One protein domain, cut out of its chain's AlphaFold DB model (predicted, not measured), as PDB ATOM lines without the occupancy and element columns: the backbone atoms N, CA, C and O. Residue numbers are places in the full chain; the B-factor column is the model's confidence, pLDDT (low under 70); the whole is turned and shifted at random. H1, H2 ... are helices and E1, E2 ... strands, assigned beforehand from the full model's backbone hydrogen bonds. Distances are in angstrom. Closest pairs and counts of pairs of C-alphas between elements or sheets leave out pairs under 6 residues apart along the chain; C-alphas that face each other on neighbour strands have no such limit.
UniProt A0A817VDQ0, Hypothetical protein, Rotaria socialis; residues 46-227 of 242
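What this domain is: This is residues 46 to 227 of the 242 residues of the protein "Hypothetical protein" of Rotaria socialis (UniProt A0A817VDQ0). Two lobes follow each other along the long axis: the first is a strongly twisted five-stranded sheet, E1 E2 E3 E6 E7, with H1 over one face and H3 over the other, and the second is a pair of small three-stranded sheets, E4 E5 E8 and E9 E10 E11, that come together at E4 and E9 as a V, with H5 in its mouth. The short H2 sits where the lobes meet, H4 lies off the sheets, and the loop between E6 and E7 reaches out at one end. The printed part has 182 residues with five named helices and eleven named strands, in the order E1 E2 H1 E3 H2 E4 E5 E6 E7 H3 E8 H4 E9 E10 H5 E11; the sheets run in the orders just given, each mixed. The class is mixed, helices and strands, with under half of the residues in named elements; the whole is compact, with a radius of gyration of the C-alphas of 16.4 A, and spans 53 by 35 by 27 A, only just elongated.

Where its parts are: Find C-alpha 53 at (-46.421, -2.701, 12.290), where strand E1, residues 53 to 55, begins. E2 is residues 60 to 65, 15.9 A long, then come helix H1, 71 to 79, 12.1 A, and E3, 85 to 90, 16.3 A. Read on through H2, 100 to 103, E4, 104 to 108, and E5, 111 to 114. E6, 123 to 128, is 16.1 A long, and E7 is 138 to 141. H3, 146 to 154, 11.6 A, begins at C-alpha 146, (-49.187, 2.003, 26.938). Next are E8, 160 to 163, H4, 167 to 174, E9, 182 to 184, and E10, 188 to 192, 13.7 A. H5, 198 to 206, is 12.2 A long, and E11, 214 to 218, 13.5 A, ends at C-alpha 218, (-49.137, 19.286, 2.228).

How they stand to each other: Start at the hairpin E1 and E2, antiparallel, with N 54 and O 62 at 2.9 A. E2 and E3 are parallel, N 63 and O 87 at 2.8 A; with H1 they form a strand-helix-strand unit, two parallel neighbours with a helix between, its crossover right-handed. E3 and E6 are antiparallel, N 88 and O 125 at 2.8 A, and so is the hairpin E6 and E7, N 126 and O 140 at 2.9 A. H1 and H3 lie on opposite faces of this sheet, at heights of 8.2 A and 9.4 A, and both run along the strands: three layers, helices on both faces of a sheet. The closest C-alphas of H3 and E6 are those of Val 124 and Val 146, 6.2 A. H2 only grazes this sheet and the sheet E4 E5 E8. In the latter, look at N 113 and O 105, 2.8 A, in the antiparallel hairpin E4 and E5, and N 162 and O 112, 2.8 A, between the parallel E5 and E8. The closest C-alphas of E4 and E9 are those of Val 107 and Cys 183, 4.9 A. E9 and E10 are an antiparallel hairpin, N 184 and O 188 at 2.8 A; E10 and E11 are parallel, N 216 and O 189 at 2.8 A, and with H5 form a second right-handed strand-helix-strand unit. H5 is on both small sheets, with a height of 8.6 A over E4 E5 E8; its closest C-alphas to E8 are those of Ile 201 and Tyr 162, 6.6 A. H4 is close to H2 but not clearly touching, with the C-alphas of Thr 102 and Gln 174 6.8 A apart. H1, H3, H4 and H5 have every O i to N i+4 pair within hydrogen-bond range; H2 is too short for such a pair.

The domain as a whole: The two C-alphas farthest apart, those of Glu 133 and Gly 195, are 53.5 A from each other. The printed part, residues 46 to 227, has no cut, and no link is long. The mean pLDDT of the printed part is 90.3, and residue 95 alone is under 70.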
ATOM      1  N   ALA A  46     -53.409 -16.726  10.375       85.38
ATOM      2  CA  ALA A  46     -52.531 -15.613  10.708       85.38
ATOM      3  C   ALA A  46     -52.788 -14.413   9.794       85.38
ATOM      4  O   ALA A  46     -52.807 -14.554   8.576       85.38
ATOM      5  N   THR A  47     -52.954 -13.223  10.359       85.25
ATOM      6  CA  THR A  47     -53.082 -11.990   9.574       85.25
ATOM      7  C   THR A  47     -52.178 -10.911  10.141       85.25
ATOM      8  O   THR A  47     -51.994 -10.834  11.355       85.25
ATOM      9  N   ALA A  48     -51.611 -10.097   9.251       88.25
ATOM     10  CA  ALA A  48     -50.851  -8.903   9.589       88.25
ATOM     11  C   ALA A  48     -51.026  -7.856   8.479       88.25
ATOM     12  O   ALA A  48     -50.870  -8.176   7.297       88.25
ATOM     13  N   GLU A  49     -51.350  -6.619   8.847       89.25
ATOM     14  CA  GLU A  49     -51.407  -5.468   7.943       89.25
ATOM     15  C   GLU A  49     -50.353  -4.419   8.338       89.25
ATOM     16  O   GLU A  49     -49.991  -4.288   9.503       89.25
ATOM     17  N   GLY A  50     -49.848  -3.660   7.359       89.06
ATOM     18  CA  GLY A  50     -48.732  -2.727   7.573       89.06
ATOM     19  C   GLY A  50     -49.004  -1.622   8.599       89.06
ATOM     20  O   GLY A  50     -48.093  -1.276   9.338       89.06
ATOM     21  N   GLY A  51     -50.246  -1.127   8.697       90.88
ATOM     22  CA  GLY A  51     -50.625  -0.091   9.672       90.88
ATOM     23  C   GLY A  51     -50.529  -0.548  11.132       90.88
ATOM     24  O   GLY A  51     -50.445   0.275  12.039       90.88
ATOM     25  N   ASP A  52     -50.485  -1.858  11.384       94.25
ATOM     26  CA  ASP A  52     -50.247  -2.388  12.725       94.25
ATOM     27  C   ASP A  52     -48.763  -2.501  13.070       94.25
ATOM     28  O   ASP A  52     -48.452  -2.722  14.233       94.25
ATOM     29  N   VAL A  53     -47.843  -2.380  12.107       93.06
ATOM     30  CA  VAL A  53     -46.421  -2.701  12.290       93.06
ATOM     31  C   VAL A  53     -45.575  -1.431  12.276       93.06
ATOM     32  O   VAL A  53     -45.382  -0.806  11.236       93.06
ATOM     33  N   ALA A  54     -44.968  -1.100  13.415       92.38
ATOM     34  CA  ALA A  54     -44.064   0.037  13.537       92.38
ATOM     35  C   ALA A  54     -42.660  -0.398  13.984       92.38
ATOM     36  O   ALA A  54     -42.463  -0.884  15.098       92.38
ATOM     37  N   TYR A  55     -41.655  -0.170  13.131       90.38
ATOM     38  CA  TYR A  55     -40.246  -0.270  13.527       90.38
ATOM     39  C   TYR A  55     -39.808   1.005  14.239       90.38
ATOM     40  O   TYR A  55     -39.762   2.077  13.637       90.38
ATOM     41  N   ILE A  56     -39.455   0.869  15.517       88.94
ATOM     42  CA  ILE A  56     -39.108   1.998  16.394       88.94
ATOM     43  C   ILE A  56     -37.603   2.074  16.708       88.94
ATOM     44  O   ILE A  56     -37.181   2.834  17.577       88.94
ATOM     45  N   GLY A  57     -36.779   1.314  15.978       86.44
ATOM     46  CA  GLY A  57     -35.320   1.307  16.116       86.44
ATOM     47  C   GLY A  57     -34.784   0.219  17.048       86.44
ATOM     48  O   GLY A  57     -35.534  -0.464  17.746       86.44
ATOM     49  N   HIS A  58     -33.458   0.045  17.049       87.31
ATOM     50  CA  HIS A  58     -32.732  -0.934  17.878       87.31
ATOM     51  C   HIS A  58     -33.279  -2.368  17.766       87.31
ATOM     52  O   HIS A  58     -33.374  -3.088  18.763       87.31
ATOM     53  N   GLY A  59     -33.709  -2.777  16.570       89.62
ATOM     54  CA  GLY A  59     -34.294  -4.102  16.366       89.62
ATOM     55  C   GLY A  59     -35.642  -4.318  17.067       89.62
ATOM     56  O   GLY A  59     -36.020  -5.471  17.253       89.62
ATOM     57  N   THR A  60     -36.350  -3.258  17.480       92.81
ATOM     58  CA  THR A  60     -37.645  -3.353  18.175       92.81
ATOM     59  C   THR A  60     -38.812  -3.039  17.239       92.81
ATOM     60  O   THR A  60     -38.833  -1.993  16.582       92.81
ATOM     61  N   LEU A  61     -39.805  -3.929  17.218       94.50
ATOM     62  CA  LEU A  61     -41.105  -3.715  16.586       94.50
ATOM     63  C   LEU A  61     -42.191  -3.473  17.631       94.50
ATOM     64  O   LEU A  61     -42.268  -4.205  18.619       94.50
ATOM     65  N   LEU A  62     -43.067  -2.508  17.358       96.62
ATOM     66  CA  LEU A  62     -44.408  -2.450  17.934       96.62
ATOM     67  C   LEU A  62     -45.386  -3.074  16.937       96.62
ATOM     68  O   LEU A  62     -45.312  -2.759  15.747       96.62
ATOM     69  N   ILE A  63     -46.276  -3.949  17.407       97.31
ATOM     70  CA  ILE A  63     -47.310  -4.562  16.570       97.31
ATOM     71  C   ILE A  63     -48.687  -4.470  17.237       97.31
ATOM     72  O   ILE A  63     -48.863  -4.924  18.365       97.31
ATOM     73  N   GLY A  64     -49.673  -3.902  16.545       96.94
ATOM     74  CA  GLY A  64     -51.074  -3.918  16.971       96.94
ATOM     75  C   GLY A  64     -51.666  -5.327  16.897       96.94
ATOM     76  O   GLY A  64     -51.535  -6.001  15.880       96.94
ATOM     77  N   ASN A  65     -52.316  -5.784  17.968       96.31
ATOM     78  CA  ASN A  65     -53.155  -6.985  17.969       96.31
ATOM     79  C   ASN A  65     -54.627  -6.544  17.983       96.31
ATOM     80  O   ASN A  65     -55.076  -5.977  18.976       96.31
ATOM     81  N   GLY A  66     -55.358  -6.782  16.893       93.06
ATOM     82  CA  GLY A  66     -56.728  -6.304  16.677       93.06
ATOM     83  C   GLY A  66     -57.452  -7.015  15.522       93.06
ATOM     84  O   GLY A  66     -57.211  -8.190  15.244       93.06
ATOM     85  N   GLU A  67     -58.367  -6.316  14.834       87.44
ATOM     86  CA  GLU A  67     -59.210  -6.908  13.771       87.44
ATOM     87  C   GLU A  67     -58.394  -7.358  12.543       87.44
ATOM     88  O   GLU A  67     -58.731  -8.365  11.907       87.44
ATOM     89  N   ARG A  68     -57.339  -6.611  12.182       87.75
ATOM     90  CA  ARG A  68     -56.559  -6.820  10.947       87.75
ATOM     91  C   ARG A  68     -55.265  -7.592  11.158       87.75
ATOM     92  O   ARG A  68     -54.924  -8.434  10.324       87.75
ATOM     93  N   THR A  69     -54.612  -7.396  12.295       92.25
ATOM     94  CA  THR A  69     -53.434  -8.163  12.707       92.25
ATOM     95  C   THR A  69     -53.753  -8.969  13.949       92.25
ATOM     96  O   THR A  69     -54.183  -8.409  14.948       92.25
ATOM     97  N   ASN A  70     -53.561 -10.285  13.897       92.56
ATOM     98  CA  ASN A  70     -53.900 -11.174  15.007       92.56
ATOM     99  C   ASN A  70     -52.664 -11.832  15.626       92.56
ATOM    100  O   ASN A  70     -51.574 -11.820  15.050       92.56
ATOM    101  N   ARG A  71     -52.850 -12.469  16.790       93.88
ATOM    102  CA  ARG A  71     -51.769 -13.150  17.519       93.88
ATOM    103  C   ARG A  71     -50.970 -14.114  16.651       93.88
ATOM    104  O   ARG A  71     -49.753 -14.050  16.672       93.88
ATOM    105  N   ALA A  72     -51.622 -14.944  15.839       90.06
ATOM    106  CA  ALA A  72     -50.913 -15.881  14.967       90.06
ATOM    107  C   ALA A  72     -50.017 -15.163  13.935       90.06
ATOM    108  O   ALA A  72     -48.923 -15.641  13.640       90.06
ATOM    109  N   GLY A  73     -50.438 -13.998  13.429       89.44
ATOM    110  CA  GLY A  73     -49.603 -13.126  12.598       89.44
ATOM    111  C   GLY A  73     -48.394 -12.575  13.351       89.44
ATOM    112  O   GLY A  73     -47.271 -12.668  12.857       89.44
ATOM    113  N   ILE A  74     -48.605 -12.071  14.568       93.38
ATOM    114  CA  ILE A  74     -47.536 -11.527  15.421       93.38
ATOM    115  C   ILE A  74     -46.509 -12.605  15.783       93.38
ATOM    116  O   ILE A  74     -45.307 -12.375  15.674       93.38
ATOM    117  N   GLU A  75     -46.964 -13.796  16.161       91.19
ATOM    118  CA  GLU A  75     -46.087 -14.932  16.453       91.19
ATOM    119  C   GLU A  75     -45.315 -15.382  15.209       91.19
ATOM    120  O   GLU A  75     -44.143 -15.739  15.304       91.19
ATOM    121  N   GLY A  76     -45.938 -15.315  14.027       86.56
ATOM    122  CA  GLY A  76     -45.255 -15.538  12.755       86.56
ATOM    123  C   GLY A  76     -44.108 -14.552  12.527       86.56
ATOM    124  O   GLY A  76     -43.018 -14.972  12.140       86.56
ATOM    125  N   VAL A  77     -44.323 -13.260  12.816       87.81
ATOM    126  CA  VAL A  77     -43.279 -12.221  12.736       87.81
ATOM    127  C   VAL A  77     -42.166 -12.480  13.749       87.81
ATOM    128  O   VAL A  77     -40.991 -12.426  13.387       87.81
ATOM    129  N   GLU A  78     -42.506 -12.789  14.996       89.69
ATOM    130  CA  GLU A  78     -41.521 -13.053  16.048       89.69
ATOM    131  C   GLU A  78     -40.638 -14.267  15.696       89.69
ATOM    132  O   GLU A  78     -39.408 -14.170  15.749       89.69
ATOM    133  N   ARG A  79     -41.237 -15.354  15.189       86.56
ATOM    134  CA  ARG A  79     -40.530 -16.591  14.814       86.56
ATOM    135  C   ARG A  79     -39.546 -16.422  13.660       86.56
ATOM    136  O   ARG A  79     -38.656 -17.259  13.508       86.56
ATOM    137  N   THR A  80     -39.652 -15.349  12.872       83.50
ATOM    138  CA  THR A  80     -38.621 -15.021  11.871       83.50
ATOM    139  C   THR A  80     -37.255 -14.785  12.519       83.50
ATOM    140  O   THR A  80     -36.219 -15.003  11.892       83.50
ATOM    141  N   GLY A  81     -37.234 -14.333  13.779       84.31
ATOM    142  CA  GLY A  81     -36.014 -14.008  14.507       84.31
ATOM    143  C   GLY A  81     -35.219 -12.842  13.911       84.31
ATOM    144  O   GLY A  81     -34.036 -12.719  14.230       84.31
ATOM    145  N   LEU A  82     -35.839 -12.026  13.047       84.12
ATOM    146  CA  LEU A  82     -35.221 -10.855  12.406       84.12
ATOM    147  C   LEU A  82     -35.130  -9.641  13.331       84.12
ATOM    148  O   LEU A  82     -34.301  -8.759  13.120       84.12
ATOM    149  N   PHE A  83     -35.987  -9.597  14.347       89.38
ATOM    150  CA  PHE A  83     -36.086  -8.498  15.294       89.38
ATOM    151  C   PHE A  83     -35.587  -8.954  16.662       89.38
ATOM    152  O   PHE A  83     -35.790 -10.098  17.067       89.38
ATOM    153  N   LEU A  84     -34.924  -8.050  17.380       92.56
ATOM    154  CA  LEU A  84     -34.437  -8.301  18.736       92.56
ATOM    155  C   LEU A  84     -35.584  -8.333  19.746       92.56
ATOM    156  O   LEU A  84     -35.474  -8.987  20.784       92.56
ATOM    157  N   ARG A  85     -36.664  -7.598  19.466       95.56
ATOM    158  CA  ARG A  85     -37.821  -7.505  20.348       95.56
ATOM    159  C   ARG A  85     -39.099  -7.240  19.564       95.56
ATOM    160  O   ARG A  85     -39.146  -6.333  18.737       95.56
ATOM    161  N   VAL A  86     -40.147  -7.984  19.901       97.31
ATOM    162  CA  VAL A  86     -41.514  -7.739  19.436       97.31
ATOM    163  C   VAL A  86     -42.366  -7.343  20.636       97.31
ATOM    164  O   VAL A  86     -42.473  -8.087  21.613       97.31
ATOM    165  N   ILE A  87     -42.938  -6.144  20.579       98.31
ATOM    166  CA  ILE A  87     -43.875  -5.623  21.571       98.31
ATOM    167  C   ILE A  87     -45.252  -5.593  20.915       98.31
ATOM    168  O   ILE A  87     -45.447  -4.888  19.928       98.31
ATOM    169  N   ALA A  88     -46.202  -6.349  21.448       98.31
ATOM    170  CA  ALA A  88     -47.576  -6.333  20.970       98.31
ATOM    171  C   ALA A  88     -48.436  -5.383  21.811       98.31
ATOM    172  O   ALA A  88     -48.292  -5.330  23.033       98.31
ATOM    173  N   ILE A  89     -49.343  -4.654  21.165       98.12
ATOM    174  CA  ILE A  89     -50.291  -3.739  21.808       98.12
ATOM    175  C   ILE A  89     -51.699  -4.212  21.462       98.12
ATOM    176  O   ILE A  89     -52.083  -4.220  20.296       98.12
ATOM    177  N   GLU A  90     -52.456  -4.635  22.469       96.81
ATOM    178  CA  GLU A  90     -53.846  -5.061  22.309       96.81
ATOM    179  C   GLU A  90     -54.723  -3.841  22.016       96.81
ATOM    180  O   GLU A  90     -54.863  -2.955  22.867       96.81
ATOM    181  N   LEU A  91     -55.287  -3.793  20.810       94.69
ATOM    182  CA  LEU A  91     -56.209  -2.748  20.383       94.69
ATOM    183  C   LEU A  91     -57.626  -3.063  20.891       94.69
ATOM    184  O   LEU A  91     -57.979  -4.235  21.040       94.69
ATOM    185  N   PRO A  92     -58.467  -2.047  21.157       88.94
ATOM    186  CA  PRO A  92     -59.849  -2.286  21.551       88.94
ATOM    187  C   PRO A  92     -60.619  -3.023  20.449       88.94
ATOM    188  O   PRO A  92     -60.420  -2.760  19.264       88.94
ATOM    189  N   GLU A  93     -61.564  -3.884  20.831       82.38
ATOM    190  CA  GLU A  93     -62.489  -4.548  19.900       82.38
ATOM    191  C   GLU A  93     -63.556  -3.562  19.370       82.38
ATOM    192  O   GLU A  93     -64.754  -3.716  19.609       82.38
ATOM    193  N   ASN A  94     -63.129  -2.508  18.673       77.88
ATOM    194  CA  ASN A  94     -63.996  -1.523  18.030       77.88
ATOM    195  C   ASN A  94     -63.556  -1.302  16.574       77.88
ATOM    196  O   ASN A  94     -62.373  -1.145  16.288       77.88
ATOM    197  N   ARG A  95     -64.532  -1.246  15.659       67.56
ATOM    198  CA  ARG A  95     -64.321  -0.999  14.225       67.56
ATOM    199  C   ARG A  95     -63.695   0.359  13.924       67.56
ATOM    200  O   ARG A  95     -63.093   0.502  12.864       67.56
ATOM    201  N   ASP A  96     -63.834   1.322  14.829       77.81
ATOM    202  CA  ASP A  96     -63.232   2.647  14.661       77.81
ATOM    203  C   ASP A  96     -61.691   2.583  14.754       77.81
ATOM    204  O   ASP A  96     -60.991   3.386  14.144       77.81
ATOM    205  N   TYR A  97     -61.133   1.570  15.432       81.88
ATOM    206  CA  TYR A  97     -59.690   1.401  15.641       81.88
ATOM    207  C   TYR A  97     -59.143   0.240  14.798       81.88
ATOM    208  O   TYR A  97     -58.890  -0.857  15.294       81.88
ATOM    209  N   MET A  98     -58.991   0.472  13.491       80.31
ATOM    210  CA  MET A  98     -58.607  -0.584  12.542       80.31
ATOM    211  C   MET A  98     -57.148  -1.045  12.651       80.31
ATOM    212  O   MET A  98     -56.880  -2.218  12.376       80.31
ATOM    213  N   HIS A  99     -56.231  -0.141  13.012       89.94
ATOM    214  CA  HIS A  99     -54.786  -0.379  13.015       89.94
ATOM    215  C   HIS A  99     -54.094   0.368  14.162       89.94
ATOM    216  O   HIS A  99     -54.623   1.346  14.693       89.94
ATOM    217  N   LEU A 100     -52.887  -0.065  14.537       92.94
ATOM    218  CA  LEU A 100     -52.076   0.610  15.556       92.94
ATOM    219  C   LEU A 100     -51.776   2.066  15.189       92.94
ATOM    220  O   LEU A 100     -51.890   2.930  16.053       92.94
ATOM    221  N   ASP A 101     -51.424   2.351  13.938       88.94
ATOM    222  CA  ASP A 101     -51.038   3.687  13.470       88.94
ATOM    223  C   ASP A 101     -52.157   4.744  13.535       88.94
ATOM    224  O   ASP A 101     -51.858   5.939  13.468       88.94
ATOM    225  N   THR A 102     -53.421   4.339  13.714       85.31
ATOM    226  CA  THR A 102     -54.561   5.245  13.959       85.31
ATOM    227  C   THR A 102     -54.861   5.458  15.445       85.31
ATOM    228  O   THR A 102     -55.610   6.366  15.806       85.31
ATOM    229  N   VAL A 103     -54.284   4.630  16.317       89.00
ATOM    230  CA  VAL A 103     -54.396   4.729  17.781       89.00
ATOM    231  C   VAL A 103     -53.153   5.382  18.383       89.00
ATOM    232  O   VAL A 103     -53.232   6.168  19.334       89.00
ATOM    233  N   MET A 104     -51.988   5.037  17.841       91.12
ATOM    234  CA  MET A 104     -50.690   5.516  18.269       91.12
ATOM    235  C   MET A 104     -49.685   5.460  17.112       91.12
ATOM    236  O   MET A 104     -49.330   4.386  16.635       91.12
ATOM    237  N   SER A 105     -49.155   6.616  16.712       88.69
ATOM    238  CA  SER A 105     -48.175   6.720  15.624       88.69
ATOM    239  C   SER A 105     -46.853   7.299  16.115       88.69
ATOM    240  O   SER A 105     -46.827   8.210  16.944       88.69
ATOM    241  N   SER A 106     -45.734   6.774  15.611       88.62
ATOM    242  CA  SER A 106     -44.407   7.328  15.893       88.62
ATOM    243  C   SER A 106     -44.188   8.602  15.080       88.62
ATOM    244  O   SER A 106     -44.170   8.586  13.849       88.62
ATOM    245  N   VAL A 107     -43.948   9.708  15.782       88.12
ATOM    246  CA  VAL A 107     -43.627  11.018  15.186       88.12
ATOM    247  C   VAL A 107     -42.193  11.454  15.473       88.12
ATOM    248  O   VAL A 107     -41.839  12.624  15.380       88.12
ATOM    249  N   GLY A 108     -41.354  10.498  15.858       82.94
ATOM    250  CA  GLY A 108     -39.968  10.710  16.238       82.94
ATOM    251  C   GLY A 108     -39.394   9.464  16.890       82.94
ATOM    252  O   GLY A 108     -40.122   8.558  17.292       82.94
ATOM    253  N   ARG A 109     -38.069   9.437  17.057       79.50
ATOM    254  CA  ARG A 109     -37.377   8.327  17.737       79.50
ATOM    255  C   ARG A 109     -37.840   8.140  19.189       79.50
ATOM    256  O   ARG A 109     -37.769   7.041  19.717       79.50
ATOM    257  N   HIS A 110     -38.306   9.219  19.816       86.25
ATOM    258  CA  HIS A 110     -38.637   9.272  21.239       86.25
ATOM    259  C   HIS A 110     -39.995   9.927  21.500       86.25
ATOM    260  O   HIS A 110     -40.226  10.513  22.560       86.25
ATOM    261  N   SER A 111     -40.880   9.888  20.506       91.62
ATOM    262  CA  SER A 111     -42.168  10.558  20.592       91.62
ATOM    263  C   SER A 111     -43.239   9.864  19.767       91.62
ATOM    264  O   SER A 111     -43.017   9.499  18.610       91.62
ATOM    265  N   PHE A 112     -44.421   9.757  20.356       93.38
ATOM    266  CA  PHE A 112     -45.615   9.209  19.730       93.38
ATOM    267  C   PHE A 112     -46.755  10.224  19.789       93.38
ATOM    268  O   PHE A 112     -46.839  11.002  20.737       93.38
ATOM    269  N   ILE A 113     -47.653  10.197  18.811       92.31
ATOM    270  CA  ILE A 113     -49.024  10.690  18.988       92.31
ATOM    271  C   ILE A 113     -49.831   9.529  19.560       92.31
ATOM    272  O   ILE A 113     -49.620   8.390  19.149       92.31
ATOM    273  N   CYS A 114     -50.725   9.788  20.512       92.38
ATOM    274  CA  CYS A 114     -51.571   8.757  21.109       92.38
ATOM    275  C   CYS A 114     -52.981   9.291  21.370       92.38
ATOM    276  O   CYS A 114     -53.147  10.398  21.890       92.38
ATOM    277  N   LEU A 115     -53.990   8.472  21.068       90.50
ATOM    278  CA  LEU A 115     -55.367   8.710  21.491       90.50
ATOM    279  C   LEU A 115     -55.467   8.622  23.020       90.50
ATOM    280  O   LEU A 115     -55.444   7.540  23.610       90.50
ATOM    281  N   SER A 116     -55.545   9.778  23.677       87.44
ATOM    282  CA  SER A 116     -55.389   9.907  25.130       87.44
ATOM    283  C   SER A 116     -56.396   9.098  25.935       87.44
ATOM    284  O   SER A 116     -56.041   8.545  26.976       87.44
ATOM    285  N   HIS A 117     -57.631   8.967  25.445       88.38
ATOM    286  CA  HIS A 117     -58.669   8.161  26.092       88.38
ATOM    287  C   HIS A 117     -58.355   6.661  26.075       88.38
ATOM    288  O   HIS A 117     -58.816   5.942  26.961       88.38
ATOM    289  N   LEU A 118     -57.542   6.186  25.126       91.19
ATOM    290  CA  LEU A 118     -57.131   4.784  25.030       91.19
ATOM    291  C   LEU A 118     -55.848   4.473  25.795       91.19
ATOM    292  O   LEU A 118     -55.604   3.309  26.092       91.19
ATOM    293  N   ALA A 119     -55.043   5.471  26.163       92.31
ATOM    294  CA  ALA A 119     -53.707   5.248  26.720       92.31
ATOM    295  C   ALA A 119     -53.669   4.259  27.903       92.31
ATOM    296  O   ALA A 119     -52.741   3.462  27.981       92.31
ATOM    297  N   GLN A 120     -54.689   4.274  28.773       93.62
ATOM    298  CA  GLN A 120     -54.819   3.401  29.955       93.62
ATOM    299  C   GLN A 120     -55.662   2.129  29.721       93.62
ATOM    300  O   GLN A 120     -56.012   1.418  30.670       93.62
ATOM    301  N   GLN A 121     -56.026   1.850  28.470       93.62
ATOM    302  CA  GLN A 121     -56.850   0.708  28.064       93.62
ATOM    303  C   GLN A 121     -56.088  -0.292  27.179       93.62
ATOM    304  O   GLN A 121     -56.569  -1.401  26.952       93.62
ATOM    305  N   LEU A 122     -54.899   0.076  26.703       95.50
ATOM    306  CA  LEU A 122     -54.106  -0.703  25.757       95.50
ATOM    307  C   LEU A 122     -53.167  -1.647  26.508       95.50
ATOM    308  O   LEU A 122     -52.190  -1.224  27.125       95.50
ATOM    309  N   THR A 123     -53.457  -2.948  26.455       97.25
ATOM    310  CA  THR A 123     -52.597  -3.943  27.111       97.25
ATOM    311  C   THR A 123     -51.337  -4.164  26.291       97.25
ATOM    312  O   THR A 123     -51.419  -4.500  25.112       97.25
ATOM    313  N   VAL A 124     -50.170  -4.017  26.917       98.44
ATOM    314  CA  VAL A 124     -48.876  -4.180  26.247       98.44
ATOM    315  C   VAL A 124     -48.257  -5.520  26.616       98.44
ATOM    316  O   VAL A 124     -48.254  -5.910  27.785       98.44
ATOM    317  N   TYR A 125     -47.697  -6.210  25.627       98.62
ATOM    318  CA  TYR A 125     -47.004  -7.480  25.795       98.62
ATOM    319  C   TYR A 125     -45.614  -7.443  25.170       98.62
ATOM    320  O   TYR A 125     -45.423  -6.871  24.104       98.62
ATOM    321  N   THR A 126     -44.646  -8.114  25.786       98.44
ATOM    322  CA  THR A 126     -43.467  -8.609  25.062       98.44
ATOM    323  C   THR A 126     -43.777 -10.011  24.551       98.44
ATOM    324  O   THR A 126     -44.237 -10.847  25.329       98.44
ATOM    325  N   VAL A 127     -43.542 -10.255  23.262       97.88
ATOM    326  CA  VAL A 127     -43.790 -11.546  22.606       97.88
ATOM    327  C   VAL A 127     -42.458 -12.240  22.351       97.88
ATOM    328  O   VAL A 127     -41.544 -11.626  21.797       97.88
ATOM    329  N   GLN A 128     -42.332 -13.493  22.790       95.25
ATOM    330  CA  GLN A 128     -41.101 -14.279  22.672       95.25
ATOM    331  C   GLN A 128     -41.416 -15.742  22.368       95.25
ATOM    332  O   GLN A 128     -42.168 -16.381  23.101       95.25
ATOM    333  N   THR A 129     -40.795 -16.302  21.339       89.19
ATOM    334  CA  THR A 129     -40.828 -17.735  21.057       89.19
ATOM    335  C   THR A 129     -39.438 -18.320  21.286       89.19
ATOM    336  O   THR A 129     -38.471 -17.908  20.638       89.19
ATOM    337  N   PRO A 130     -39.296 -19.324  22.168       87.38
ATOM    338  CA  PRO A 130     -38.054 -20.076  22.274       87.38
ATOM    339  C   PRO A 130     -37.667 -20.694  20.922       87.38
ATOM    340  O   PRO A 130     -38.523 -21.173  20.182       87.38
ATOM    341  N   ARG A 131     -36.368 -20.743  20.598       81.88
ATOM    342  CA  ARG A 131     -35.876 -21.297  19.315       81.88
ATOM    343  C   ARG A 131     -35.935 -22.829  19.223       81.88
ATOM    344  O   ARG A 131     -35.377 -23.411  18.298       81.88
ATOM    345  N   GLU A 132     -36.583 -23.476  20.182       84.50
ATOM    346  CA  GLU A 132     -36.791 -24.919  20.201       84.50
ATOM    347  C   GLU A 132     -37.983 -25.295  19.314       84.50
ATOM    348  O   GLU A 132     -39.008 -24.610  19.273       84.50
ATOM    349  N   GLU A 133     -37.858 -26.404  18.589       77.06
ATOM    350  CA  GLU A 133     -38.924 -26.881  17.716       77.06
ATOM    351  C   GLU A 133     -40.170 -27.252  18.540       77.06
ATOM    352  O   GLU A 133     -40.092 -27.967  19.536       77.06
ATOM    353  N   GLY A 134     -41.333 -26.731  18.140       77.88
ATOM    354  CA  GLY A 134     -42.594 -26.941  18.859       77.88
ATOM    355  C   GLY A 134     -42.778 -26.093  20.125       77.88
ATOM    356  O   GLY A 134     -43.802 -26.241  20.797       77.88
ATOM    357  N   ALA A 135     -41.847 -25.185  20.444       85.25
ATOM    358  CA  ALA A 135     -42.003 -24.283  21.578       85.25
ATOM    359  C   ALA A 135     -43.219 -23.358  21.419       85.25
ATOM    360  O   ALA A 135     -43.525 -22.839  20.332       85.25
ATOM    361  N   LYS A 136     -43.916 -23.146  22.539       91.00
ATOM    362  CA  LYS A 136     -45.040 -22.215  22.623       91.00
ATOM    363  C   LYS A 136     -44.524 -20.786  22.708       91.00
ATOM    364  O   LYS A 136     -43.535 -20.524  23.384       91.00
ATOM    365  N   THR A 137     -45.226 -19.884  22.037       92.94
ATOM    366  CA  THR A 137     -44.959 -18.451  22.119       92.94
ATOM    367  C   THR A 137     -45.457 -17.910  23.459       92.94
ATOM    368  O   THR A 137     -46.590 -18.182  23.864       92.94
ATOM    369  N   GLU A 138     -44.625 -17.140  24.150       96.81
ATOM    370  CA  GLU A 138     -44.941 -16.487  25.415       96.81
ATOM    371  C   GLU A 138     -45.308 -15.017  25.192       96.81
ATOM    372  O   GLU A 138     -44.698 -14.316  24.386       96.81
ATOM    373  N   TRP A 139     -46.321 -14.552  25.930       98.00
ATOM    374  CA  TRP A 139     -46.817 -13.176  25.906       98.00
ATOM    375  C   TRP A 139     -46.740 -12.601  27.322       98.00
ATOM    376  O   TRP A 139     -47.636 -12.812  28.144       98.00
ATOM    377  N   LEU A 140     -45.660 -11.883  27.624       98.12
ATOM    378  CA  LEU A 140     -45.440 -11.271  28.933       98.12
ATOM    379  C   LEU A 140     -46.130  -9.905  28.994       98.12
ATOM    380  O   LEU A 140     -45.720  -8.995  28.280       98.12
ATOM    381  N   SER A 141     -47.152  -9.756  29.838       98.00
ATOM    382  CA  SER A 141     -47.886  -8.492  29.993       98.00
ATOM    383  C   SER A 141     -47.099  -7.456  30.802       98.00
ATOM    384  O   SER A 141     -46.494  -7.787  31.820       98.00
ATOM    385  N   HIS A 142     -47.181  -6.195  30.374       98.12
ATOM    386  CA  HIS A 142     -46.583  -5.015  31.011       98.12
ATOM    387  C   HIS A 142     -47.644  -4.013  31.494       98.12
ATOM    388  O   HIS A 142     -47.353  -2.839  31.696       98.12
ATOM    389  N   GLY A 143     -48.884  -4.474  31.684       97.38
ATOM    390  CA  GLY A 143     -50.002  -3.639  32.125       97.38
ATOM    391  C   GLY A 143     -50.817  -3.044  30.976       97.38
ATOM    392  O   GLY A 143     -50.681  -3.448  29.822       97.38
ATOM    393  N   ARG A 144     -51.727  -2.124  31.332       96.69
ATOM    394  CA  ARG A 144     -52.724  -1.521  30.423       96.69
ATOM    395  C   ARG A 144     -52.478  -0.047  30.103       96.69
ATOM    396  O   ARG A 144     -53.257   0.545  29.369       96.69
ATOM    397  N   ASP A 145     -51.430   0.541  30.675       96.56
ATOM    398  CA  ASP A 145     -50.988   1.886  30.319       96.56
ATOM    399  C   ASP A 145     -49.860   1.777  29.293       96.56
ATOM    400  O   ASP A 145     -48.729   1.410  29.625       96.56
ATOM    401  N   VAL A 146     -50.166   2.084  28.030       96.75
ATOM    402  CA  VAL A 146     -49.187   2.003  26.938       96.75
ATOM    403  C   VAL A 146     -48.018   2.961  27.152       96.75
ATOM    404  O   VAL A 146     -46.891   2.656  26.768       96.75
ATOM    405  N   ARG A 147     -48.249   4.109  27.797       96.69
ATOM    406  CA  ARG A 147     -47.220   5.133  28.002       96.69
ATOM    407  C   ARG A 147     -46.230   4.665  29.051       96.69
ATOM    408  O   ARG A 147     -45.023   4.759  28.836       96.69
ATOM    409  N   GLU A 148     -46.731   4.151  30.169       97.25
ATOM    410  CA  GLU A 148     -45.897   3.579  31.227       97.25
ATOM    411  C   GLU A 148     -45.130   2.351  30.724       97.25
ATOM    412  O   GLU A 148     -43.904   2.290  30.858       97.25
ATOM    413  N   ALA A 149     -45.826   1.419  30.067       97.50
ATOM    414  CA  ALA A 149     -45.227   0.194  29.553       97.50
ATOM    415  C   ALA A 149     -44.125   0.481  28.523       97.50
ATOM    416  O   ALA A 149     -43.038  -0.089  28.617       97.50
ATOM    417  N   LEU A 150     -44.353   1.388  27.565       96.56
ATOM    418  CA  LEU A 150     -43.338   1.727  26.565       96.56
ATOM    419  C   LEU A 150     -42.150   2.481  27.166       96.56
ATOM    420  O   LEU A 150     -41.018   2.179  26.794       96.56
ATOM    421  N   ARG A 151     -42.354   3.392  28.127       96.38
ATOM    422  CA  ARG A 151     -41.231   4.021  28.852       96.38
ATOM    423  C   ARG A 151     -40.348   2.978  29.525       96.38
ATOM    424  O   ARG A 151     -39.126   3.033  29.399       96.38
ATOM    425  N   HIS A 152     -40.968   2.014  30.204       96.69
ATOM    426  CA  HIS A 152     -40.255   0.932  30.872       96.69
ATOM    427  C   HIS A 152     -39.513   0.036  29.873       96.69
ATOM    428  O   HIS A 152     -38.304  -0.159  29.992       96.69
ATOM    429  N   LEU A 153     -40.221  -0.470  28.862       96.19
ATOM    430  CA  LEU A 153     -39.674  -1.402  27.879       96.19
ATOM    431  C   LEU A 153     -38.544  -0.776  27.063       96.19
ATOM    432  O   LEU A 153     -37.531  -1.430  26.817       96.19
ATOM    433  N   LEU A 154     -38.694   0.480  26.649       93.62
ATOM    434  CA  LEU A 154     -37.694   1.178  25.842       93.62
ATOM    435  C   LEU A 154     -36.568   1.791  26.685       93.62
ATOM    436  O   LEU A 154     -35.583   2.254  26.117       93.62
ATOM    437  N   GLY A 155     -36.682   1.771  28.018       94.19
ATOM    438  CA  GLY A 155     -35.707   2.394  28.914       94.19
ATOM    439  C   GLY A 155     -35.612   3.911  28.727       94.19
ATOM    440  O   GLY A 155     -34.561   4.494  28.984       94.19
ATOM    441  N   ASP A 156     -36.691   4.542  28.261       92.69
ATOM    442  CA  ASP A 156     -36.753   5.970  27.962       92.69
ATOM    443  C   ASP A 156     -37.810   6.632  28.844       92.69
ATOM    444  O   ASP A 156     -38.990   6.681  28.511       92.69
ATOM    445  N   VAL A 157     -37.382   7.131  30.003       92.06
ATOM    446  CA  VAL A 157     -38.271   7.814  30.957       92.06
ATOM    447  C   VAL A 157     -38.825   9.129  30.404       92.06
ATOM    448  O   VAL A 157     -39.926   9.532  30.774       92.06
ATOM    449  N   GLU A 158     -38.107   9.748  29.463       90.94
ATOM    450  CA  GLU A 158     -38.495  10.998  28.806       90.94
ATOM    451  C   GLU A 158     -39.297  10.747  27.518       90.94
ATOM    452  O   GLU A 158     -39.548  11.690  26.764       90.94
ATOM    453  N   LEU A 159     -39.718   9.498  27.251       92.69
ATOM    454  CA  LEU A 159     -40.513   9.176  26.068       92.69
ATOM    455  C   LEU A 159     -41.779  10.034  26.043       92.69
ATOM    456  O   LEU A 159     -42.589  10.041  26.990       92.69
ATOM    457  N   LYS A 160     -41.938  10.768  24.943       92.94
ATOM    458  CA  LYS A 160     -42.995  11.754  24.790       92.94
ATOM    459  C   LYS A 160     -44.229  11.144  24.143       92.94
ATOM    460  O   LYS A 160     -44.141  10.395  23.176       92.94
ATOM    461  N   PHE A 161     -45.388  11.524  24.661       94.00
ATOM    462  CA  PHE A 161     -46.674  11.247  24.040       94.00
ATOM    463  C   PHE A 161     -47.375  12.583  23.842       94.00
ATOM    464  O   PHE A 161     -47.569  13.317  24.813       94.00
ATOM    465  N   TYR A 162     -47.672  12.912  22.593       93.00
ATOM    466  CA  TYR A 162     -48.506  14.041  22.221       93.00
ATOM    467  C   TYR A 162     -49.953  13.573  22.216       93.00
ATOM    468  O   TYR A 162     -50.295  12.566  21.587       93.00
ATOM    469  N   ASP A 163     -50.779  14.286  22.968       89.19
ATOM    470  CA  ASP A 163     -52.170  13.924  23.167       89.19
ATOM    471  C   ASP A 163     -52.973  14.341  21.934       89.19
ATOM    472  O   ASP A 163     -52.967  15.516  21.544       89.19
ATOM    473  N   ALA A 164     -53.660  13.373  21.325       82.00
ATOM    474  CA  ALA A 164     -54.705  13.659  20.350       82.00
ATOM    475  C   ALA A 164     -55.921  14.319  21.032       82.00
ATOM    476  O   ALA A 164     -55.948  14.518  22.252       82.00
ATOM    477  N   ALA A 165     -56.929  14.676  20.237       80.50
ATOM    478  CA  ALA A 165     -58.154  15.294  20.735       80.50
ATOM    479  C   ALA A 165     -58.970  14.351  21.643       80.50
ATOM    480  O   ALA A 165     -58.603  13.199  21.877       80.50
ATOM    481  N   ASP A 166     -60.117  14.824  22.138       82.50
ATOM    482  CA  ASP A 166     -61.104  13.941  22.766       82.50
ATOM    483  C   ASP A 166     -61.555  12.818  21.808       82.50
ATOM    484  O   ASP A 166     -61.317  12.878  20.601       82.50
ATOM    485  N   GLU A 167     -62.197  11.778  22.347       82.94
ATOM    486  CA  GLU A 167     -62.572  10.579  21.587       82.94
ATOM    487  C   GLU A 167     -63.422  10.897  20.348       82.94
ATOM    488  O   GLU A 167     -63.097  10.444  19.252       82.94
ATOM    489  N   ALA A 168     -64.472  11.708  20.497       83.38
ATOM    490  CA  ALA A 168     -65.384  12.021  19.399       83.38
ATOM    491  C   ALA A 168     -64.672  12.801  18.287       83.38
ATOM    492  O   ALA A 168     -64.821  12.486  17.103       83.38
ATOM    493  N   THR A 169     -63.863  13.790  18.669       83.38
ATOM    494  CA  THR A 169     -63.063  14.574  17.726       83.38
ATOM    495  C   THR A 169     -61.990  13.716  17.049       83.38
ATOM    496  O   THR A 169     -61.778  13.847  15.846       83.38
ATOM    497  N   SER A 170     -61.348  12.804  17.780       82.00
ATOM    498  CA  SER A 170     -60.323  11.909  17.232       82.00
ATOM    499  C   SER A 170     -60.897  10.923  16.218       82.00
ATOM    500  O   SER A 170     -60.330  10.766  15.144       82.00
ATOM    501  N   ILE A 171     -62.059  10.319  16.495       81.88
ATOM    502  CA  ILE A 171     -62.749   9.440  15.535       81.88
ATOM    503  C   ILE A 171     -63.119  10.218  14.261       81.88
ATOM    504  O   ILE A 171     -62.927   9.733  13.146       81.88
ATOM    505  N   ALA A 172     -63.604  11.457  14.396       82.19
ATOM    506  CA  ALA A 172     -63.884  12.305  13.237       82.19
ATOM    507  C   ALA A 172     -62.610  12.637  12.435       82.19
ATOM    508  O   ALA A 172     -62.642  12.652  11.201       82.19
ATOM    509  N   GLU A 173     -61.491  12.876  13.121       83.25
ATOM    510  CA  GLU A 173     -60.203  13.192  12.500       83.25
ATOM    511  C   GLU A 173     -59.540  11.977  11.839       83.25
ATOM    512  O   GLU A 173     -58.873  12.138  10.817       83.25
ATOM    513  N   GLN A 174     -59.797  10.756  12.313       78.31
ATOM    514  CA  GLN A 174     -59.332   9.529  11.653       78.31
ATOM    515  C   GLN A 174     -59.856   9.412  10.216       78.31
ATOM    516  O   GLN A 174     -59.128   8.953   9.337       78.31
ATOM    517  N   HIS A 175     -61.067   9.906   9.927       78.69
ATOM    518  CA  HIS A 175     -61.581   9.993   8.553       78.69
ATOM    519  C   HIS A 175     -60.829  11.009   7.682       78.69
ATOM    520  O   HIS A 175     -60.938  10.971   6.458       78.69
ATOM    521  N   GLN A 176     -60.099  11.935   8.303       84.25
ATOM    522  CA  GLN A 176     -59.228  12.903   7.638       84.25
ATOM    523  C   GLN A 176     -57.754  12.447   7.617       84.25
ATOM    524  O   GLN A 176     -56.937  13.051   6.922       84.25
ATOM    525  N   CYS A 177     -57.410  11.392   8.362       85.50
ATOM    526  CA  CYS A 177     -56.103  10.729   8.394       85.50
ATOM    527  C   CYS A 177     -54.902  11.666   8.627       85.50
ATOM    528  O   CYS A 177     -53.790  11.385   8.171       85.50
ATOM    529  N   ARG A 178     -55.107  12.812   9.286       88.25
ATOM    530  CA  ARG A 178     -54.054  13.821   9.502       88.25
ATOM    531  C   ARG A 178     -53.202  13.536  10.745       88.25
ATOM    532  O   ARG A 178     -52.113  14.081  10.892       88.25
ATOM    533  N   ASP A 179     -53.679  12.693  11.645       85.06
ATOM    534  CA  ASP A 179     -52.939  12.157  12.793       85.06
ATOM    535  C   ASP A 179     -52.025  10.976  12.409       85.06
ATOM    536  O   ASP A 179     -51.036  10.697  13.089       85.06
ATOM    537  N   ASN A 180     -52.279  10.353  11.257       89.19
ATOM    538  CA  ASN A 180     -51.418   9.361  10.618       89.19
ATOM    539  C   ASN A 180     -50.216  10.031   9.910       89.19
ATOM    540  O   ASN A 180     -50.084  10.065   8.681       89.19
ATOM    541  N   MET A 181     -49.347  10.632  10.721       92.00
ATOM    542  CA  MET A 181     -48.214  11.442  10.268       92.00
ATOM    543  C   MET A 181     -46.986  10.598   9.914       92.00
ATOM    544  O   MET A 181     -46.708   9.571  10.531       92.00
ATOM    545  N   LEU A 182     -46.187  11.077   8.962       92.75
ATOM    546  CA  LEU A 182     -44.911  10.471   8.597       92.75
ATOM    547  C   LEU A 182     -43.760  11.181   9.308       92.75
ATOM    548  O   LEU A 182     -43.443  12.326   8.997       92.75
ATOM    549  N   CYS A 183     -43.057  10.475  10.188       91.56
ATOM    550  CA  CYS A 183     -41.777  10.951  10.702       91.56
ATOM    551  C   CYS A 183     -40.641  10.671   9.713       91.56
ATOM    552  O   CYS A 183     -40.286   9.510   9.462       91.56
ATOM    553  N   LEU A 184     -40.010  11.736   9.232       87.94
ATOM    554  CA  LEU A 184     -38.676  11.716   8.642       87.94
ATOM    555  C   LEU A 184     -37.599  11.819   9.738       87.94
ATOM    556  O   LEU A 184     -37.882  12.136  10.892       87.94
ATOM    557  N   GLY A 185     -36.340  11.548   9.385       82.75
ATOM    558  CA  GLY A 185     -35.212  11.758  10.299       82.75
ATOM    559  C   GLY A 185     -35.123  13.207  10.805       82.75
ATOM    560  O   GLY A 185     -35.655  14.126  10.183       82.75
ATOM    561  N   ASN A 186     -34.421  13.414  11.923       82.19
ATOM    562  CA  ASN A 186     -34.198  14.734  12.539       82.19
ATOM    563  C   ASN A 186     -35.472  15.463  13.012       82.19
ATOM    564  O   ASN A 186     -35.532  16.688  12.942       82.19
ATOM    565  N   GLN A 187     -36.472  14.727  13.516       88.12
ATOM    566  CA  GLN A 187     -37.727  15.290  14.050       88.12
ATOM    567  C   GLN A 187     -38.517  16.120  13.025       88.12
ATOM    568  O   GLN A 187     -39.235  17.051  13.381       88.12
ATOM    569  N   ILE A 188     -38.370  15.800  11.740       93.38
ATOM    570  CA  ILE A 188     -39.198  16.377  10.687       93.38
ATOM    571  C   ILE A 188     -40.415  15.473  10.526       93.38
ATOM    572  O   ILE A 188     -40.269  14.276  10.284       93.38
ATOM    573  N   VAL A 189     -41.609  16.034  10.649       94.75
ATOM    574  CA  VAL A 189     -42.865  15.289  10.549       94.75
ATOM    575  C   VAL A 189     -43.691  15.855   9.409       94.75
ATOM    576  O   VAL A 189     -43.796  17.066   9.260       94.75
ATOM    577  N   ILE A 190     -44.255  14.979   8.585       95.50
ATOM    578  CA  ILE A 190     -45.077  15.343   7.436       95.50
ATOM    579  C   ILE A 190     -46.520  14.922   7.703       95.50
ATOM    580  O   ILE A 190     -46.778  13.767   8.051       95.50
ATOM    581  N   THR A 191     -47.459  15.840   7.494       94.88
ATOM    582  CA  THR A 191     -48.898  15.555   7.556       94.88
ATOM    583  C   THR A 191     -49.703  16.420   6.580       94.88
ATOM    584  O   THR A 191     -49.166  17.309   5.926       94.88
ATOM    585  N   TYR A 192     -50.996  16.159   6.430       94.88
ATOM    586  CA  TYR A 192     -51.881  17.026   5.666       94.88
ATOM    587  C   TYR A 192     -52.070  18.386   6.347       94.88
ATOM    588  O   TYR A 192     -52.168  18.485   7.568       94.88
ATOM    589  N   ALA A 193     -52.212  19.437   5.543       93.12
ATOM    590  CA  ALA A 193     -52.686  20.728   6.023       93.12
ATOM    591  C   ALA A 193     -54.123  20.597   6.559       93.12
ATOM    592  O   ALA A 193     -54.964  19.920   5.956       93.12
ATOM    593  N   GLY A 194     -54.414  21.260   7.678       89.62
ATOM    594  CA  GLY A 194     -55.685  21.107   8.377       89.62
ATOM    595  C   GLY A 194     -55.994  22.234   9.356       89.62
ATOM    596  O   GLY A 194     -55.292  23.242   9.428       89.62
ATOM    597  N   GLY A 195     -57.103  22.058  10.069       87.94
ATOM    598  CA  GLY A 195     -57.518  22.908  11.179       87.94
ATOM    599  C   GLY A 195     -57.355  22.189  12.514       87.94
ATOM    600  O   GLY A 195     -56.590  21.231  12.640       87.94
ATOM    601  N   ASP A 196     -58.120  22.625  13.507       87.12
ATOM    602  CA  ASP A 196     -58.277  21.865  14.745       87.12
ATOM    603  C   ASP A 196     -58.975  20.519  14.454       87.12
ATOM    604  O   ASP A 196     -59.861  20.473  13.596       87.12
ATOM    605  N   PRO A 197     -58.576  19.423  15.127       87.88
ATOM    606  CA  PRO A 197     -57.659  19.374  16.275       87.88
ATOM    607  C   PRO A 197     -56.162  19.314  15.928       87.88
ATOM    608  O   PRO A 197     -55.318  19.446  16.816       87.88
ATOM    609  N   ILE A 198     -55.807  19.102  14.661       90.12
ATOM    610  CA  ILE A 198     -54.430  18.803  14.244       90.12
ATOM    611  C   ILE A 198     -53.474  19.946  14.540       90.12
ATOM    612  O   ILE A 198     -52.362  19.695  14.996       90.12
ATOM    613  N   ASN A 199     -53.916  21.194  14.387       92.44
ATOM    614  CA  ASN A 199     -53.108  22.353  14.770       92.44
ATOM    615  C   ASN A 199     -52.704  22.320  16.251       92.44
ATOM    616  O   ASN A 199     -51.600  22.740  16.591       92.44
ATOM    617  N   GLY A 200     -53.547  21.770  17.129       92.25
ATOM    618  CA  GLY A 200     -53.216  21.558  18.537       92.25
ATOM    619  C   GLY A 200     -52.108  20.520  18.734       92.25
ATOM    620  O   GLY A 200     -51.200  20.743  19.533       92.25
ATOM    621  N   ILE A 201     -52.139  19.413  17.987       92.38
ATOM    622  CA  ILE A 201     -51.081  18.387  18.014       92.38
ATOM    623  C   ILE A 201     -49.773  18.970  17.469       92.38
ATOM    624  O   ILE A 201     -48.738  18.879  18.127       92.38
ATOM    625  N   ILE A 202     -49.825  19.645  16.317       94.25
ATOM    626  CA  ILE A 202     -48.672  20.318  15.704       94.25
ATOM    627  C   ILE A 202     -48.059  21.319  16.683       94.25
ATOM    628  O   ILE A 202     -46.854  21.292  16.919       94.25
ATOM    629  N   HIS A 203     -48.886  22.137  17.334       94.69
ATOM    630  CA  HIS A 203     -48.410  23.099  18.318       94.69
ATOM    631  C   HIS A 203     -47.690  22.416  19.491       94.69
ATOM    632  O   HIS A 203     -46.638  22.900  19.910       94.69
ATOM    633  N   GLN A 204     -48.213  21.297  20.014       93.81
ATOM    634  CA  GLN A 204     -47.530  20.521  21.059       93.81
ATOM    635  C   GLN A 204     -46.153  20.026  20.592       93.81
ATOM    636  O   GLN A 204     -45.195  20.090  21.361       93.81
ATOM    637  N   MET A 205     -46.061  19.556  19.348       94.12
ATOM    638  CA  MET A 205     -44.837  19.013  18.761       94.12
ATOM    639  C   MET A 205     -43.777  20.090  18.507       94.12
ATOM    640  O   MET A 205     -42.611  19.902  18.845       94.12
ATOM    641  N   GLU A 206     -44.168  21.232  17.944       94.69
ATOM    642  CA  GLU A 206     -43.256  22.343  17.637       94.69
ATOM    643  C   GLU A 206     -42.751  23.058  18.897       94.69
ATOM    644  O   GLU A 206     -41.633  23.573  18.915       94.69
ATOM    645  N   HIS A 207     -43.552  23.062  19.967       94.56
ATOM    646  CA  HIS A 207     -43.229  23.727  21.232       94.56
ATOM    647  C   HIS A 207     -42.726  22.770  22.321       94.56
ATOM    648  O   HIS A 207     -42.610  23.172  23.488       94.56
ATOM    649  N   ASP A 208     -42.402  21.519  21.980       91.44
ATOM    650  CA  ASP A 208     -41.733  20.632  22.925       91.44
ATOM    651  C   ASP A 208     -40.355  21.205  23.294       91.44
ATOM    652  O   ASP A 208     -39.484  21.425  22.453       91.44
ATOM    653  N   ARG A 209     -40.157  21.478  24.588       88.50
ATOM    654  CA  ARG A 209     -38.957  22.164  25.095       88.50
ATOM    655  C   ARG A 209     -37.692  21.317  25.044       88.50
ATOM    656  O   ARG A 209     -36.602  21.877  25.119       88.50
ATOM    657  N   GLN A 210     -37.826  19.998  25.011       86.38
ATOM    658  CA  GLN A 210     -36.684  19.092  24.982       86.38
ATOM    659  C   GLN A 210     -36.377  18.651  23.552       86.38
ATOM    660  O   GLN A 210     -35.209  18.538  23.180       86.38
ATOM    661  N   ARG A 211     -37.422  18.359  22.771       86.06
ATOM    662  CA  ARG A 211     -37.343  17.666  21.483       86.06
ATOM    663  C   ARG A 211     -38.393  18.235  20.515       86.06
ATOM    664  O   ARG A 211     -39.384  17.565  20.222       86.06
ATOM    665  N   PRO A 212     -38.210  19.485  20.050       91.38
ATOM    666  CA  PRO A 212     -39.160  20.107  19.145       91.38
ATOM    667  C   PRO A 212     -39.121  19.403  17.791       91.38
ATOM    668  O   PRO A 212     -38.050  19.170  17.221       91.38
ATOM    669  N   CYS A 213     -40.299  19.100  17.261       92.81
ATOM    670  CA  CYS A 213     -40.440  18.628  15.893       92.81
ATOM    671  C   CYS A 213     -40.702  19.805  14.958       92.81
ATOM    672  O   CYS A 213     -41.380  20.762  15.315       92.81
ATOM    673  N   ARG A 214     -40.199  19.711  13.730       94.81
ATOM    674  CA  ARG A 214     -40.601  20.593  12.637       94.81
ATOM    675  C   ARG A 214     -41.698  19.892  11.853       94.81
ATOM    676  O   ARG A 214     -41.443  18.818  11.307       94.81
ATOM    677  N   VAL A 215     -42.883  20.489  11.779       95.81
ATOM    678  CA  VAL A 215     -43.994  19.900  11.029       95.81
ATOM    679  C   VAL A 215     -44.126  20.575   9.669       95.81
ATOM    680  O   VAL A 215     -44.244  21.789   9.560       95.81
ATOM    681  N   GLU A 216     -44.101  19.771   8.614       96.38
ATOM    682  CA  GLU A 216     -44.342  20.193   7.240       96.38
ATOM    683  C   GLU A 216     -45.703  19.680   6.784       96.38
ATOM    684  O   GLU A 216     -46.039  18.506   6.968       96.38
ATOM    685  N   THR A 217     -46.487  20.559   6.161       96.12
ATOM    686  CA  THR A 217     -47.835  20.205   5.707       96.12
ATOM    687  C   THR A 217     -47.970  20.216   4.194       96.12
ATOM    688  O   THR A 217     -47.375  21.059   3.522       96.12
ATOM    689  N   PHE A 218     -48.798  19.322   3.653       94.50
ATOM    690  CA  PHE A 218     -49.137  19.286   2.228       94.50
ATOM    691  C   PHE A 218     -50.660  19.262   1.996       94.50
ATOM    692  O   PHE A 218     -51.416  18.888   2.893       94.50
ATOM    693  N   PRO A 219     -51.157  19.694   0.819       93.56
ATOM    694  CA  PRO A 219     -52.595  19.771   0.567       93.56
ATOM    695  C   PRO A 219     -53.276  18.390   0.614       93.56
ATOM    696  O   PRO A 219     -52.758  17.453   0.010       93.56
ATOM    697  N   PRO A 220     -54.459  18.256   1.246       90.19
ATOM    698  CA  PRO A 220     -55.157  16.969   1.346       90.19
ATOM    699  C   PRO A 220     -55.869  16.529   0.061       90.19
ATOM    700  O   PRO A 220     -56.066  15.339  -0.172       90.19
ATOM    701  N   LYS A 221     -56.271  17.491  -0.775       88.56
ATOM    702  CA  LYS A 221     -57.164  17.268  -1.918       88.56
ATOM    703  C   LYS A 221     -56.606  16.232  -2.904       88.56
ATOM    704  O   LYS A 221     -55.523  16.429  -3.451       88.56
ATOM    705  N   GLY A 222     -57.400  15.208  -3.204       87.00
ATOM    706  CA  GLY A 222     -57.100  14.129  -4.148       87.00
ATOM    707  C   GLY A 222     -56.515  12.865  -3.506       87.00
ATOM    708  O   GLY A 222     -56.682  11.788  -4.072       87.00
ATOM    709  N   LEU A 223     -55.836  12.986  -2.359       87.38
ATOM    710  CA  LEU A 223     -55.228  11.856  -1.643       87.38
ATOM    711  C   LEU A 223     -56.070  11.421  -0.440       87.38
ATOM    712  O   LEU A 223     -56.250  10.225  -0.209       87.38
ATOM    713  N   ILE A 224     -56.621  12.387   0.301       86.44
ATOM    714  CA  ILE A 224     -57.406  12.140   1.517       86.44
ATOM    715  C   ILE A 224     -58.679  11.327   1.242       86.44
ATOM    716  O   ILE A 224     -59.147  10.596   2.106       86.44
ATOM    717  N   GLU A 225     -59.217  11.392   0.023       86.81
ATOM    718  CA  GLU A 225     -60.379  10.620  -0.425       86.81
ATOM    719  C   GLU A 225     -60.106   9.105  -0.455       86.81
ATOM    720  O   GLU A 225     -61.047   8.310  -0.464       86.81
ATOM    721  N   GLY A 226     -58.831   8.699  -0.447       84.12
ATOM    722  CA  GLY A 226     -58.404   7.313  -0.261       84.12
ATOM    723  C   GLY A 226     -58.343   6.861   1.203       84.12
ATOM    724  O   GLY A 226     -57.970   5.716   1.447       84.12
ATOM    725  N   CYS A 227     -58.687   7.732   2.161       85.06
ATOM    726  CA  CYS A 227     -58.621   7.483   3.606       85.06
ATOM    727  C   CYS A 227     -57.233   7.004   4.074       85.06
ATOM    728  O   CYS A 227     -57.123   6.052   4.845       85.06
TER     729      CYS A 227